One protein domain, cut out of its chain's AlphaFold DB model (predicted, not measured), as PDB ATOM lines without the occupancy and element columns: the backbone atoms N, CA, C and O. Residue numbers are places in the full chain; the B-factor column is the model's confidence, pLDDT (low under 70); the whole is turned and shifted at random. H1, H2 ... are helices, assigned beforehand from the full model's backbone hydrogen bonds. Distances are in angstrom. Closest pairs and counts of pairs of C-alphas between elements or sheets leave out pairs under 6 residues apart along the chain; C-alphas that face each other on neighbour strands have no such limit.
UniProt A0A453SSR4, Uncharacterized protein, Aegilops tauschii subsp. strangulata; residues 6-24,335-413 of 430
ATOM      1  N   ILE A   6      58.187  28.965 -16.602       88.50
ATOM      2  CA  ILE A   6      57.884  30.293 -17.156       88.50
ATOM      3  C   ILE A   6      57.266  30.202 -18.559       88.50
ATOM      4  O   ILE A   6      56.240  30.819 -18.825       88.50
ATOM      5  N   TYR A   7      57.841  29.401 -19.459       88.00
ATOM      6  CA  TYR A   7      57.326  29.278 -20.825       88.00
ATOM      7  C   TYR A   7      55.952  28.598 -20.855       88.00
ATOM      8  O   TYR A   7      55.070  29.003 -21.608       88.00
ATOM      9  N   ARG A   8      55.760  27.564 -20.025       88.88
ATOM     10  CA  ARG A   8      54.462  26.883 -19.893       88.88
ATOM     11  C   ARG A   8      53.405  27.817 -19.303       88.88
ATOM     12  O   ARG A   8      52.276  27.823 -19.784       88.88
ATOM     13  N   GLY A   9      53.793  28.633 -18.321       90.62
ATOM     14  CA  GLY A   9      52.956  29.684 -17.744       90.62
ATOM     15  C   GLY A   9      52.524  30.717 -18.784       90.62
ATOM     16  O   GLY A   9      51.333  30.973 -18.918       90.62
ATOM     17  N   LEU A  10      53.460  31.231 -19.590       90.69
ATOM     18  CA  LEU A  10      53.158  32.154 -20.693       90.69
ATOM     19  C   LEU A  10      52.195  31.533 -21.715       90.69
ATOM     20  O   LEU A  10      51.219  32.167 -22.103       90.69
ATOM     21  N   GLY A  11      52.427  30.279 -22.114       90.38
ATOM     22  CA  GLY A  11      51.528  29.572 -23.027       90.38
ATOM     23  C   GLY A  11      50.121  29.382 -22.449       90.38
ATOM     24  O   GLY A  11      49.142  29.587 -23.159       90.38
ATOM     25  N   LEU A  12      50.002  29.054 -21.158       92.06
ATOM     26  CA  LEU A  12      48.705  28.961 -20.486       92.06
ATOM     27  C   LEU A  12      47.993  30.319 -20.434       92.06
ATOM     28  O   LEU A  12      46.808  30.376 -20.746       92.06
ATOM     29  N   MET A  13      48.694  31.401 -20.080       91.88
ATOM     30  CA  MET A  13      48.100  32.743 -20.032       91.88
ATOM     31  C   MET A  13      47.558  33.179 -21.397       91.88
ATOM     32  O   MET A  13      46.460  33.721 -21.469       91.88
ATOM     33  N   VAL A  14      48.292  32.893 -22.479       91.38
ATOM     34  CA  VAL A  14      47.827  33.158 -23.850       91.38
ATOM     35  C   VAL A  14      46.618  32.286 -24.198       91.38
ATOM     36  O   VAL A  14      45.605  32.800 -24.663       91.38
ATOM     37  N   ALA A  15      46.692  30.976 -23.944       90.31
ATOM     38  CA  ALA A  15      45.614  30.037 -24.265       90.31
ATOM     39  C   ALA A  15      44.306  30.331 -23.512       90.31
ATOM     40  O   ALA A  15      43.224  30.135 -24.061       90.31
ATOM     41  N   ALA A  16      44.407  30.778 -22.258       90.69
ATOM     42  CA  ALA A  16      43.271  31.048 -21.381       90.69
ATOM     43  C   ALA A  16      42.595  32.404 -21.641       90.69
ATOM     44  O   ALA A  16      41.557  32.688 -21.040       90.69
ATOM     45  N   SER A  17      43.158  33.246 -22.513       91.69
ATOM     46  CA  SER A  17      42.548  34.528 -22.857       91.69
ATOM     47  C   SER A  17      41.160  34.315 -23.500       91.69
ATOM     48  O   SER A  17      41.022  33.493 -24.409       91.69
ATOM     49  N   PRO A  18      40.103  35.030 -23.072       88.25
ATOM     50  CA  PRO A  18      38.736  34.797 -23.536       88.25
ATOM     51  C   PRO A  18      38.361  35.583 -24.810       88.25
ATOM     52  O   PRO A  18      37.183  35.866 -25.018       88.25
ATOM     53  N   CYS A  19      39.314  35.944 -25.682       91.38
ATOM     54  CA  CYS A  19      39.058  36.773 -26.876       91.38
ATOM     55  C   CYS A  19      37.910  36.243 -27.753       91.38
ATOM     56  O   CYS A  19      36.987  36.986 -28.083       91.38
ATOM     57  N   ALA A  20      37.906  34.945 -28.064       89.94
ATOM     58  CA  ALA A  20      36.846  34.323 -28.858       89.94
ATOM     59  C   ALA A  20      35.463  34.418 -28.179       89.94
ATOM     60  O   ALA A  20      34.453  34.629 -28.848       89.94
ATOM     61  N   LEU A  21      35.408  34.322 -26.847       91.00
ATOM     62  CA  LEU A  21      34.171  34.480 -26.079       91.00
ATOM     63  C   LEU A  21      33.685  35.937 -26.096       91.00
ATOM     64  O   LEU A  21      32.490  36.181 -26.249       91.00
ATOM     65  N   ALA A  22      34.608  36.900 -26.003       92.75
ATOM     66  CA  ALA A  22      34.301  38.330 -26.050       92.75
ATOM     67  C   ALA A  22      33.688  38.769 -27.392       92.75
ATOM     68  O   ALA A  22      32.922  39.729 -27.428       92.75
ATOM     69  N   VAL A  23      33.977  38.052 -28.484       93.00
ATOM     70  CA  VAL A  23      33.436  38.337 -29.826       93.00
ATOM     71  C   VAL A  23      32.123  37.591 -30.114       93.00
ATOM     72  O   VAL A  23      31.425  37.918 -31.075       93.00
ATOM     73  N   ALA A  24      31.699  36.643 -29.271       90.19
ATOM     74  CA  ALA A  24      30.431  35.925 -29.450       90.19
ATOM     75  C   ALA A  24      29.186  36.837 -29.621       90.19
ATOM     76  O   ALA A  24      28.329  36.498 -30.444       90.19
ATOM     77  N   ALA A 335      11.969  32.878 -35.752       94.00
ATOM     78  CA  ALA A 335      12.960  31.970 -36.328       94.00
ATOM     79  C   ALA A 335      14.376  32.558 -36.220       94.00
ATOM     80  O   ALA A 335      15.326  31.857 -35.867       94.00
ATOM     81  N   LYS A 336      14.512  33.868 -36.457       94.69
ATOM     82  CA  LYS A 336      15.788  34.573 -36.367       94.69
ATOM     83  C   LYS A 336      16.333  34.632 -34.945       94.69
ATOM     84  O   LYS A 336      17.526  34.404 -34.746       94.69
ATOM     85  N   ALA A 337      15.469  34.875 -33.966       95.00
ATOM     86  CA  ALA A 337      15.810  34.816 -32.551       95.00
ATOM     87  C   ALA A 337      16.370  33.435 -32.166       95.00
ATOM     88  O   ALA A 337      17.490  33.337 -31.668       95.00
ATOM     89  N   ARG A 338      15.657  32.352 -32.512       93.38
ATOM     90  CA  ARG A 338      16.097  30.970 -32.234       93.38
ATOM     91  C   ARG A 338      17.416  30.610 -32.921       93.38
ATOM     92  O   ARG A 338      18.288  30.008 -32.290       93.38
ATOM     93  N   GLN A 339      17.587  30.998 -34.187       93.88
ATOM     94  CA  GLN A 339      18.849  30.821 -34.909       93.88
ATOM     95  C   GLN A 339      19.995  31.552 -34.199       93.88
ATOM     96  O   GLN A 339      21.054  30.965 -33.982       93.88
ATOM     97  N   THR A 340      19.782  32.807 -33.800       94.06
ATOM     98  CA  THR A 340      20.812  33.633 -33.154       94.06
ATOM     99  C   THR A 340      21.253  33.030 -31.826       94.06
ATOM    100  O   THR A 340      22.446  32.825 -31.624       94.06
ATOM    101  N   THR A 341      20.317  32.635 -30.961       93.19
ATOM    102  CA  THR A 341      20.647  31.984 -29.684       93.19
ATOM    103  C   THR A 341      21.379  30.651 -29.897       93.19
ATOM    104  O   THR A 341      22.281  30.309 -29.132       93.19
ATOM    105  N   SER A 342      21.063  29.902 -30.961       92.50
ATOM    106  CA  SER A 342      21.820  28.697 -31.338       92.50
ATOM    107  C   SER A 342      23.248  29.023 -31.796       92.50
ATOM    108  O   SER A 342      24.195  28.365 -31.362       92.50
ATOM    109  N   LEU A 343      23.431  30.060 -32.618       93.00
ATOM    110  CA  LEU A 343      24.754  30.515 -33.064       93.00
ATOM    111  C   LEU A 343      25.606  31.014 -31.897       93.00
ATOM    112  O   LEU A 343      26.780  30.668 -31.822       93.00
ATOM    113  N   VAL A 344      25.018  31.747 -30.951       94.25
ATOM    114  CA  VAL A 344      25.710  32.194 -29.734       94.25
ATOM    115  C   VAL A 344      26.159  30.993 -28.904       94.25
ATOM    116  O   VAL A 344      27.327  30.919 -28.532       94.25
ATOM    117  N   LYS A 345      25.287  29.997 -28.683       93.50
ATOM    118  CA  LYS A 345      25.659  28.750 -27.986       93.50
ATOM    119  C   LYS A 345      26.794  28.006 -28.699       93.50
ATOM    120  O   LYS A 345      27.714  27.538 -28.034       93.50
ATOM    121  N   GLN A 346      26.764  27.937 -30.033       93.62
ATOM    122  CA  GLN A 346      27.843  27.355 -30.843       93.62
ATOM    123  C   GLN A 346      29.154  28.132 -30.677       93.62
ATOM    124  O   GLN A 346      30.196  27.521 -30.467       93.62
ATOM    125  N   SER A 347      29.106  29.466 -30.716       94.00
ATOM    126  CA  SER A 347      30.275  30.332 -30.538       94.00
ATOM    127  C   SER A 347      30.888  30.195 -29.142       94.00
ATOM    128  O   SER A 347      32.105  30.080 -29.020       94.00
ATOM    129  N   VAL A 348      30.063  30.134 -28.091       94.19
ATOM    130  CA  VAL A 348      30.523  29.898 -26.711       94.19
ATOM    131  C   VAL A 348      31.150  28.508 -26.578       94.19
ATOM    132  O   VAL A 348      32.250  28.383 -26.043       94.19
ATOM    133  N   ALA A 349      30.493  27.467 -27.098       94.81
ATOM    134  CA  ALA A 349      31.019  26.104 -27.063       94.81
ATOM    135  C   ALA A 349      32.353  25.988 -27.817       94.81
ATOM    136  O   ALA A 349      33.296  25.382 -27.310       94.81
ATOM    137  N   LEU A 350      32.456  26.613 -28.993       92.88
ATOM    138  CA  LEU A 350      33.678  26.671 -29.789       92.88
ATOM    139  C   LEU A 350      34.802  27.400 -29.040       92.88
ATOM    140  O   LEU A 350      35.906  26.870 -28.955       92.88
ATOM    141  N   ALA A 351      34.520  28.563 -28.447       92.94
ATOM    142  CA  ALA A 351      35.500  29.327 -27.676       92.94
ATOM    143  C   ALA A 351      36.043  28.520 -26.485       92.94
ATOM    144  O   ALA A 351      37.257  28.405 -26.321       92.94
ATOM    145  N   LEU A 352      35.159  27.902 -25.694       93.50
ATOM    146  CA  LEU A 352      35.552  27.051 -24.564       93.50
ATOM    147  C   LEU A 352      36.361  25.835 -25.023       93.50
ATOM    148  O   LEU A 352      37.359  25.483 -24.397       93.50
ATOM    149  N   THR A 353      35.969  25.229 -26.143       93.06
ATOM    150  CA  THR A 353      36.695  24.110 -26.751       93.06
ATOM    151  C   THR A 353      38.112  24.542 -27.132       93.06
ATOM    152  O   THR A 353      39.074  23.918 -26.692       93.06
ATOM    153  N   CYS A 354      38.276  25.649 -27.863       91.38
ATOM    154  CA  CYS A 354      39.590  26.186 -28.223       91.38
ATOM    155  C   CYS A 354      40.464  26.471 -26.990       91.38
ATOM    156  O   CYS A 354      41.636  26.101 -26.988       91.38
ATOM    157  N   ILE A 355      39.893  27.058 -25.929       91.88
ATOM    158  CA  ILE A 355      40.612  27.330 -24.675       91.88
ATOM    159  C   ILE A 355      41.111  26.028 -24.043       91.88
ATOM    160  O   ILE A 355      42.295  25.914 -23.740       91.88
ATOM    161  N   VAL A 356      40.247  25.022 -23.877       92.56
ATOM    162  CA  VAL A 356      40.620  23.739 -23.254       92.56
ATOM    163  C   VAL A 356      41.687  23.010 -24.079       92.56
ATOM    164  O   VAL A 356      42.692  22.553 -23.526       92.56
ATOM    165  N   PHE A 357      41.510  22.948 -25.402       91.62
ATOM    166  CA  PHE A 357      42.442  22.273 -26.309       91.62
ATOM    167  C   PHE A 357      43.782  23.003 -26.470       91.62
ATOM    168  O   PHE A 357      44.783  22.348 -26.752       91.62
ATOM    169  N   ALA A 358      43.843  24.321 -26.272       90.50
ATOM    170  CA  ALA A 358      45.103  25.064 -26.266       90.50
ATOM    171  C   ALA A 358      45.780  25.044 -24.881       90.50
ATOM    172  O   ALA A 358      46.999  24.886 -24.783       90.50
ATOM    173  N   ALA A 359      45.009  25.163 -23.797       91.88
ATOM    174  CA  ALA A 359      45.530  25.279 -22.439       91.88
ATOM    175  C   ALA A 359      46.118  23.960 -21.919       91.88
ATOM    176  O   ALA A 359      47.252  23.955 -21.433       91.88
ATOM    177  N   LEU A 360      45.399  22.834 -22.051       92.00
ATOM    178  CA  LEU A 360      45.852  21.545 -21.510       92.00
ATOM    179  C   LEU A 360      47.209  21.112 -22.090       92.00
ATOM    180  O   LEU A 360      48.133  20.848 -21.314       92.00
ATOM    181  N   PRO A 361      47.417  21.095 -23.422       90.69
ATOM    182  CA  PRO A 361      48.697  20.670 -23.969       90.69
ATOM    183  C   PRO A 361      49.795  21.731 -23.780       90.69
ATOM    184  O   PRO A 361      50.976  21.381 -23.760       90.69
ATOM    185  N   SER A 362      49.440  23.009 -23.585       89.56
ATOM    186  CA  SER A 362      50.396  24.060 -23.210       89.56
ATOM    187  C   SER A 362      50.974  23.828 -21.808       89.56
ATOM    188  O   SER A 362      52.191  23.898 -21.623       89.56
ATOM    189  N   VAL A 363      50.136  23.462 -20.831       90.50
ATOM    190  CA  VAL A 363      50.571  23.135 -19.457       90.50
ATOM    191  C   VAL A 363      51.436  21.875 -19.426       90.50
ATOM    192  O   VAL A 363      52.473  21.844 -18.757       90.50
ATOM    193  N   LEU A 364      51.062  20.859 -20.204       89.50
ATOM    194  CA  LEU A 364      51.846  19.628 -20.356       89.50
ATOM    195  C   LEU A 364      53.174  19.858 -21.110       89.50
ATOM    196  O   LEU A 364      54.085  19.033 -21.045       89.50
ATOM    197  N   GLY A 365      53.326  21.008 -21.776       85.69
ATOM    198  CA  GLY A 365      54.528  21.389 -22.514       85.69
ATOM    199  C   GLY A 365      54.619  20.793 -23.921       85.69
ATOM    200  O   GLY A 365      55.703  20.811 -24.508       85.69
ATOM    201  N   PHE A 366      53.507  20.283 -24.459       87.69
ATOM    202  CA  PHE A 366      53.410  19.738 -25.815       87.69
ATOM    203  C   PHE A 366      53.257  20.828 -26.886       87.69
ATOM    204  O   PHE A 366      53.686  20.625 -28.019       87.69
ATOM    205  N   LEU A 367      52.699  21.996 -26.541       87.88
ATOM    206  CA  LEU A 367      52.472  23.088 -27.494       87.88
ATOM    207  C   LEU A 367      53.574  24.168 -27.456       87.88
ATOM    208  O   LEU A 367      53.942  24.659 -26.383       87.88
ATOM    209  N   PRO A 368      54.133  24.576 -28.613       90.00
ATOM    210  CA  PRO A 368      54.917  25.801 -28.728       90.00
ATOM    211  C   PRO A 368      54.041  27.058 -28.710       90.00
ATOM    212  O   PRO A 368      52.925  27.042 -29.207       90.00
ATOM    213  N   LEU A 369      54.586  28.168 -28.192       89.44
ATOM    214  CA  LEU A 369      53.876  29.428 -27.970       89.44
ATOM    215  C   LEU A 369      53.274  29.980 -29.264       89.44
ATOM    216  O   LEU A 369      52.119  30.382 -29.264       89.44
ATOM    217  N   TRP A 370      54.020  29.944 -30.373       91.94
ATOM    218  CA  TRP A 370      53.517  30.397 -31.674       91.94
ATOM    219  C   TRP A 370      52.274  29.612 -32.121       91.94
ATOM    220  O   TRP A 370      51.353  30.193 -32.688       91.94
ATOM    221  N   LEU A 371      52.216  28.306 -31.828       91.69
ATOM    222  CA  LEU A 371      51.073  27.463 -32.173       91.69
ATOM    223  C   LEU A 371      49.902  27.718 -31.222       91.69
ATOM    224  O   LEU A 371      48.762  27.744 -31.666       91.69
ATOM    225  N   THR A 372      50.174  27.971 -29.939       91.12
ATOM    226  CA  THR A 372      49.155  28.417 -28.979       91.12
ATOM    227  C   THR A 372      48.497  29.724 -29.425       91.12
ATOM    228  O   THR A 372      47.274  29.816 -29.418       91.12
ATOM    229  N   VAL A 373      49.291  30.709 -29.862       91.62
ATOM    230  CA  VAL A 373      48.783  31.982 -30.407       91.62
ATOM    231  C   VAL A 373      47.945  31.736 -31.661       91.62
ATOM    232  O   VAL A 373      46.840  32.256 -31.767       91.62
ATOM    233  N   LEU A 374      48.426  30.901 -32.588       91.88
ATOM    234  CA  LEU A 374      47.695  30.577 -33.813       91.88
ATOM    235  C   LEU A 374      46.348  29.898 -33.523       91.88
ATOM    236  O   LEU A 374      45.347  30.244 -34.147       91.88
ATOM    237  N   LEU A 375      46.298  28.962 -32.570       90.50
ATOM    238  CA  LEU A 375      45.052  28.316 -32.143       90.50
ATOM    239  C   LEU A 375      44.094  29.305 -31.464       90.50
ATOM    240  O   LEU A 375      42.887  29.230 -31.687       90.50
ATOM    241  N   HIS A 376      44.625  30.235 -30.669       90.69
ATOM    242  CA  HIS A 376      43.846  31.273 -30.000       90.69
ATOM    243  C   HIS A 376      43.199  32.241 -31.008       90.69
ATOM    244  O   HIS A 376      41.976  32.381 -31.027       90.69
ATOM    245  N   GLU A 377      43.991  32.838 -31.904       93.44
ATOM    246  CA  GLU A 377      43.485  33.764 -32.928       93.44
ATOM    247  C   GLU A 377      42.620  33.058 -33.978       93.44
ATOM    248  O   GLU A 377      41.590  33.580 -34.412       93.44
ATOM    249  N   GLY A 378      42.979  31.823 -34.343       92.69
ATOM    250  CA  GLY A 378      42.161  30.976 -35.206       92.69
ATOM    251  C   GLY A 378      40.786  30.687 -34.599       92.69
ATOM    252  O   GLY A 378      39.779  30.752 -35.303       92.69
ATOM    253  N   GLY A 379      40.719  30.437 -33.286       92.25
ATOM    254  CA  GLY A 379      39.459  30.284 -32.555       92.25
ATOM    255  C   GLY A 379      38.585  31.538 -32.625       92.25
ATOM    256  O   GLY A 379      37.390  31.437 -32.911       92.25
ATOM    257  N   THR A 380      39.182  32.722 -32.453       93.50
ATOM    258  CA  THR A 380      38.482  34.008 -32.608       93.50
ATOM    259  C   THR A 380      37.917  34.167 -34.021       93.50
ATOM    260  O   THR A 380      36.737  34.485 -34.179       93.50
ATOM    261  N   LEU A 381      38.708  33.869 -35.060       94.44
ATOM    262  CA  LEU A 381      38.253  33.938 -36.452       94.44
ATOM    263  C   LEU A 381      37.090  32.972 -36.734       94.44
ATOM    264  O   LEU A 381      36.122  33.351 -37.394       94.44
ATOM    265  N   LEU A 382      37.149  31.742 -36.216       93.00
ATOM    266  CA  LEU A 382      36.069  30.767 -36.378       93.00
ATOM    267  C   LEU A 382      34.772  31.228 -35.697       93.00
ATOM    268  O   LEU A 382      33.697  31.081 -36.280       93.00
ATOM    269  N   VAL A 383      34.856  31.836 -34.508       93.69
ATOM    270  CA  VAL A 383      33.693  32.452 -33.847       93.69
ATOM    271  C   VAL A 383      33.131  33.606 -34.680       93.69
ATOM    272  O   VAL A 383      31.915  33.686 -34.857       93.69
ATOM    273  N   CYS A 384      33.983  34.469 -35.245       93.62
ATOM    274  CA  CYS A 384      33.543  35.544 -36.139       93.62
ATOM    275  C   CYS A 384      32.774  34.999 -37.347       93.62
ATOM    276  O   CYS A 384      31.666  35.455 -37.639       93.62
ATOM    277  N   LEU A 385      33.329  33.990 -38.023       92.44
ATOM    278  CA  LEU A 385      32.693  33.341 -39.170       92.44
ATOM    279  C   LEU A 385      31.358  32.694 -38.786       92.44
ATOM    280  O   LEU A 385      30.388  32.800 -39.536       92.44
ATOM    281  N   ASN A 386      31.283  32.069 -37.609       91.94
ATOM    282  CA  ASN A 386      30.038  31.499 -37.106       91.94
ATOM    283  C   ASN A 386      28.977  32.581 -36.845       91.94
ATOM    284  O   ASN A 386      27.823  32.411 -37.232       91.94
ATOM    285  N   SER A 387      29.367  33.712 -36.258       92.12
ATOM    286  CA  SER A 387      28.471  34.841 -35.986       92.12
ATOM    287  C   SER A 387      27.899  35.467 -37.262       92.12
ATOM    288  O   SER A 387      26.707  35.754 -37.315       92.12
ATOM    289  N   ILE A 388      28.698  35.599 -38.329       91.56
ATOM    290  CA  ILE A 388      28.256  36.161 -39.624       91.56
ATOM    291  C   ILE A 388      27.118  35.345 -40.260       91.56
ATOM    292  O   ILE A 388      26.306  35.894 -41.007       91.56
ATOM    293  N   ARG A 389      26.977  34.056 -39.919       89.38
ATOM    294  CA  ARG A 389      25.852  33.218 -40.381       89.38
ATOM    295  C   ARG A 389      24.493  33.798 -39.998       89.38
ATOM    296  O   ARG A 389      23.515  33.534 -40.693       89.38
ATOM    297  N   ALA A 390      24.428  34.632 -38.960       88.81
ATOM    298  CA  ALA A 390      23.217  35.348 -38.592       88.81
ATOM    299  C   ALA A 390      22.803  36.436 -39.608       88.81
ATOM    300  O   ALA A 390      21.758  37.047 -39.422       88.81
ATOM    301  N   LEU A 391      23.519  36.660 -40.714       89.25
ATOM    302  CA  LEU A 391      23.020  37.468 -41.840       89.25
ATOM    303  C   LEU A 391      22.115  36.676 -42.794       89.25
ATOM    304  O   LEU A 391      21.233  37.258 -43.426       89.25
ATOM    305  N   ASN A 392      22.289  35.355 -42.869       88.06
ATOM    306  CA  ASN A 392      21.526  34.497 -43.774       88.06
ATOM    307  C   ASN A 392      20.052  34.398 -43.350       88.06
ATOM    308  O   ASN A 392      19.738  34.595 -42.175       88.06
ATOM    309  N   PRO A 393      19.112  34.090 -44.260       83.88
ATOM    310  CA  PRO A 393      17.733  33.820 -43.861       83.88
ATOM    311  C   PRO A 393      17.683  32.695 -42.807       83.88
ATOM    312  O   PRO A 393      18.447  31.736 -42.904       83.88
ATOM    313  N   PRO A 394      16.825  32.809 -41.777       82.88
ATOM    314  CA  PRO A 394      16.715  31.791 -40.752       82.88
ATOM    315  C   PRO A 394      16.025  30.556 -41.322       82.88
ATOM    316  O   PRO A 394      15.027  30.663 -42.040       82.88
ATOM    317  N   THR A 395      16.519  29.382 -40.950       77.50
ATOM    318  CA  THR A 395      15.775  28.135 -41.108       77.50
ATOM    319  C   THR A 395      15.235  27.681 -39.750       77.50
ATOM    320  O   THR A 395      15.712  28.093 -38.692       77.50
ATOM    321  N   TRP A 396      14.195  26.846 -39.760       74.19
ATOM    322  CA  TRP A 396      13.599  26.311 -38.529       74.19
ATOM    323  C   TRP A 396      14.404  25.144 -37.934       74.19
ATOM    324  O   TRP A 396      14.081  24.669 -36.847       74.19
ATOM    325  N   SER A 397      15.452  24.684 -38.629       69.81
ATOM    326  CA  SER A 397      16.263  23.525 -38.262       69.81
ATOM    327  C   SER A 397      17.748  23.808 -38.459       69.81
ATOM    328  O   SER A 397      18.193  24.208 -39.528       69.81
ATOM    329  N   TRP A 398      18.552  23.495 -37.444       62.22
ATOM    330  CA  TRP A 398      20.008  23.639 -37.509       62.22
ATOM    331  C   TRP A 398      20.656  22.824 -38.645       62.22
ATOM    332  O   TRP A 398      21.659  23.250 -39.220       62.22
ATOM    333  N   ALA A 399      20.071  21.676 -39.008       59.75
ATOM    334  CA  ALA A 399      20.558  20.864 -40.122       59.75
ATOM    335  C   ALA A 399      20.384  21.577 -41.475       59.75
ATOM    336  O   ALA A 399      21.244  21.462 -42.352       59.75
ATOM    337  N   ASP A 400      19.308  22.350 -41.625       64.25
ATOM    338  CA  ASP A 400      19.024  23.101 -42.847       64.25
ATOM    339  C   ASP A 400      19.921  24.338 -42.959       64.25
ATOM    340  O   ASP A 400      20.431  24.621 -44.044       64.25
ATOM    341  N   ASP A 401      20.225  24.999 -41.838       62.97
ATOM    342  CA  ASP A 401      21.211  26.086 -41.779       62.97
ATOM    343  C   ASP A 401      22.604  25.631 -42.245       62.97
ATOM    344  O   ASP A 401      23.299  26.360 -42.958       62.97
ATOM    345  N   ILE A 402      23.035  24.425 -41.853       63.28
ATOM    346  CA  ILE A 402      24.322  23.862 -42.293       63.28
ATOM    347  C   ILE A 402      24.268  23.511 -43.780       63.28
ATOM    348  O   ILE A 402      25.191  23.855 -44.519       63.28
ATOM    349  N   ARG A 403      23.192  22.866 -44.248       66.75
ATOM    350  CA  ARG A 403      23.039  22.519 -45.670       66.75
ATOM    351  C   ARG A 403      23.027  23.756 -46.565       66.75
ATOM    352  O   ARG A 403      23.712  23.752 -47.584       66.75
ATOM    353  N   GLN A 404      22.314  24.819 -46.184       67.69
ATOM    354  CA  GLN A 404      22.312  26.083 -46.929       67.69
ATOM    355  C   GLN A 404      23.696  26.727 -46.969       67.69
ATOM    356  O   GLN A 404      24.103  27.231 -48.013       67.69
ATOM    357  N   LEU A 405      24.443  26.680 -45.865       65.38
ATOM    358  CA  LEU A 405      25.799  27.214 -45.816       65.38
ATOM    359  C   LEU A 405      26.758  26.419 -46.711       65.38
ATOM    360  O   LEU A 405      27.513  27.018 -47.473       65.38
ATOM    361  N   VAL A 406      26.684  25.085 -46.677       70.12
ATOM    362  CA  VAL A 406      27.474  24.207 -47.554       70.12
ATOM    363  C   VAL A 406      27.121  24.448 -49.021       70.12
ATOM    364  O   VAL A 406      28.021  24.565 -49.848       70.12
ATOM    365  N   HIS A 407      25.836  24.591 -49.355       70.44
ATOM    366  CA  HIS A 407      25.405  24.922 -50.713       70.44
ATOM    367  C   HIS A 407      25.871  26.312 -51.158       70.44
ATOM    368  O   HIS A 407      26.378  26.448 -52.267       70.44
ATOM    369  N   SER A 408      25.749  27.330 -50.304       67.62
ATOM    370  CA  SER A 408      26.186  28.694 -50.612       67.62
ATOM    371  C   SER A 408      27.699  28.757 -50.831       67.62
ATOM    372  O   SER A 408      28.146  29.297 -51.841       67.62
ATOM    373  N   LEU A 409      28.489  28.107 -49.968       69.44
ATOM    374  CA  LEU A 409      29.939  27.979 -50.138       69.44
ATOM    375  C   LEU A 409      30.299  27.209 -51.408       69.44
ATOM    376  O   LEU A 409      31.159  27.656 -52.159       69.44
ATOM    377  N   LYS A 410      29.626  26.087 -51.689       71.56
ATOM    378  CA  LYS A 410      29.852  25.305 -52.912       71.56
ATOM    379  C   LYS A 410      29.553  26.130 -54.163       71.56
ATOM    380  O   LYS A 410      30.331  26.084 -55.114       71.56
ATOM    381  N   ASN A 411      28.482  26.919 -54.147       73.25
ATOM    382  CA  ASN A 411      28.114  27.804 -55.249       73.25
ATOM    383  C   ASN A 411      29.113  28.960 -55.403       73.25
ATOM    384  O   ASN A 411      29.515  29.253 -56.522       73.25
ATOM    385  N   HIS A 412      29.568  29.571 -54.305       72.12
ATOM    386  CA  HIS A 412      30.576  30.637 -54.342       72.12
ATOM    387  C   HIS A 412      31.936  30.132 -54.835       72.12
ATOM    388  O   HIS A 412      32.577  30.784 -55.651       72.12
ATOM    389  N   VAL A 413      32.366  28.952 -54.379       70.62
ATOM    390  CA  VAL A 413      33.605  28.305 -54.830       70.62
ATOM    391  C   VAL A 413      33.501  27.912 -56.305       70.62
ATOM    392  O   VAL A 413      34.428  28.186 -57.061       70.62
TER     393      VAL A 413
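What this domain is: This is residues 6 to 24 and 335 to 413 of the 430 residues of an uncharacterized protein of Aegilops tauschii subsp. strangulata (UniProt A0A453SSR4). H3 and H4 make a long hairpin, with H1 and H2 packed along it and H5 turning off near its open end. The printed part has 98 residues, with five named helices. It is all helix and loose, radius of gyration of the C-alphas 16.0 A, spans 49 by 29 by 17 A.

How they stand to each other: H1, residues 6 to 15, H3, residues 335 to 364, and H4, residues 369 to 391, form an up-and-down bundle, each running against the one before. H3 and H4 touch, closest at the C-alphas of Ser 347 and Val 383, 5.2 A. H2, residues 19 to 23, touches residues 376 to 384 of H4. H5, residues 398 to 413, is about perpendicular to H3, at 80 degrees. Every O i to N i+4 pair is within hydrogen-bond range in H1, H2 and H5.

Where its parts are: C-alpha 6 is at (57.884, 30.293, -17.156), C-alpha 413 at (33.605, 28.305, -54.830). H3 is 43.8 A long.

The domain as a whole: Residues 25 to 334 are not printed, a gap of 19.2 A. H5 has mean pLDDT 67.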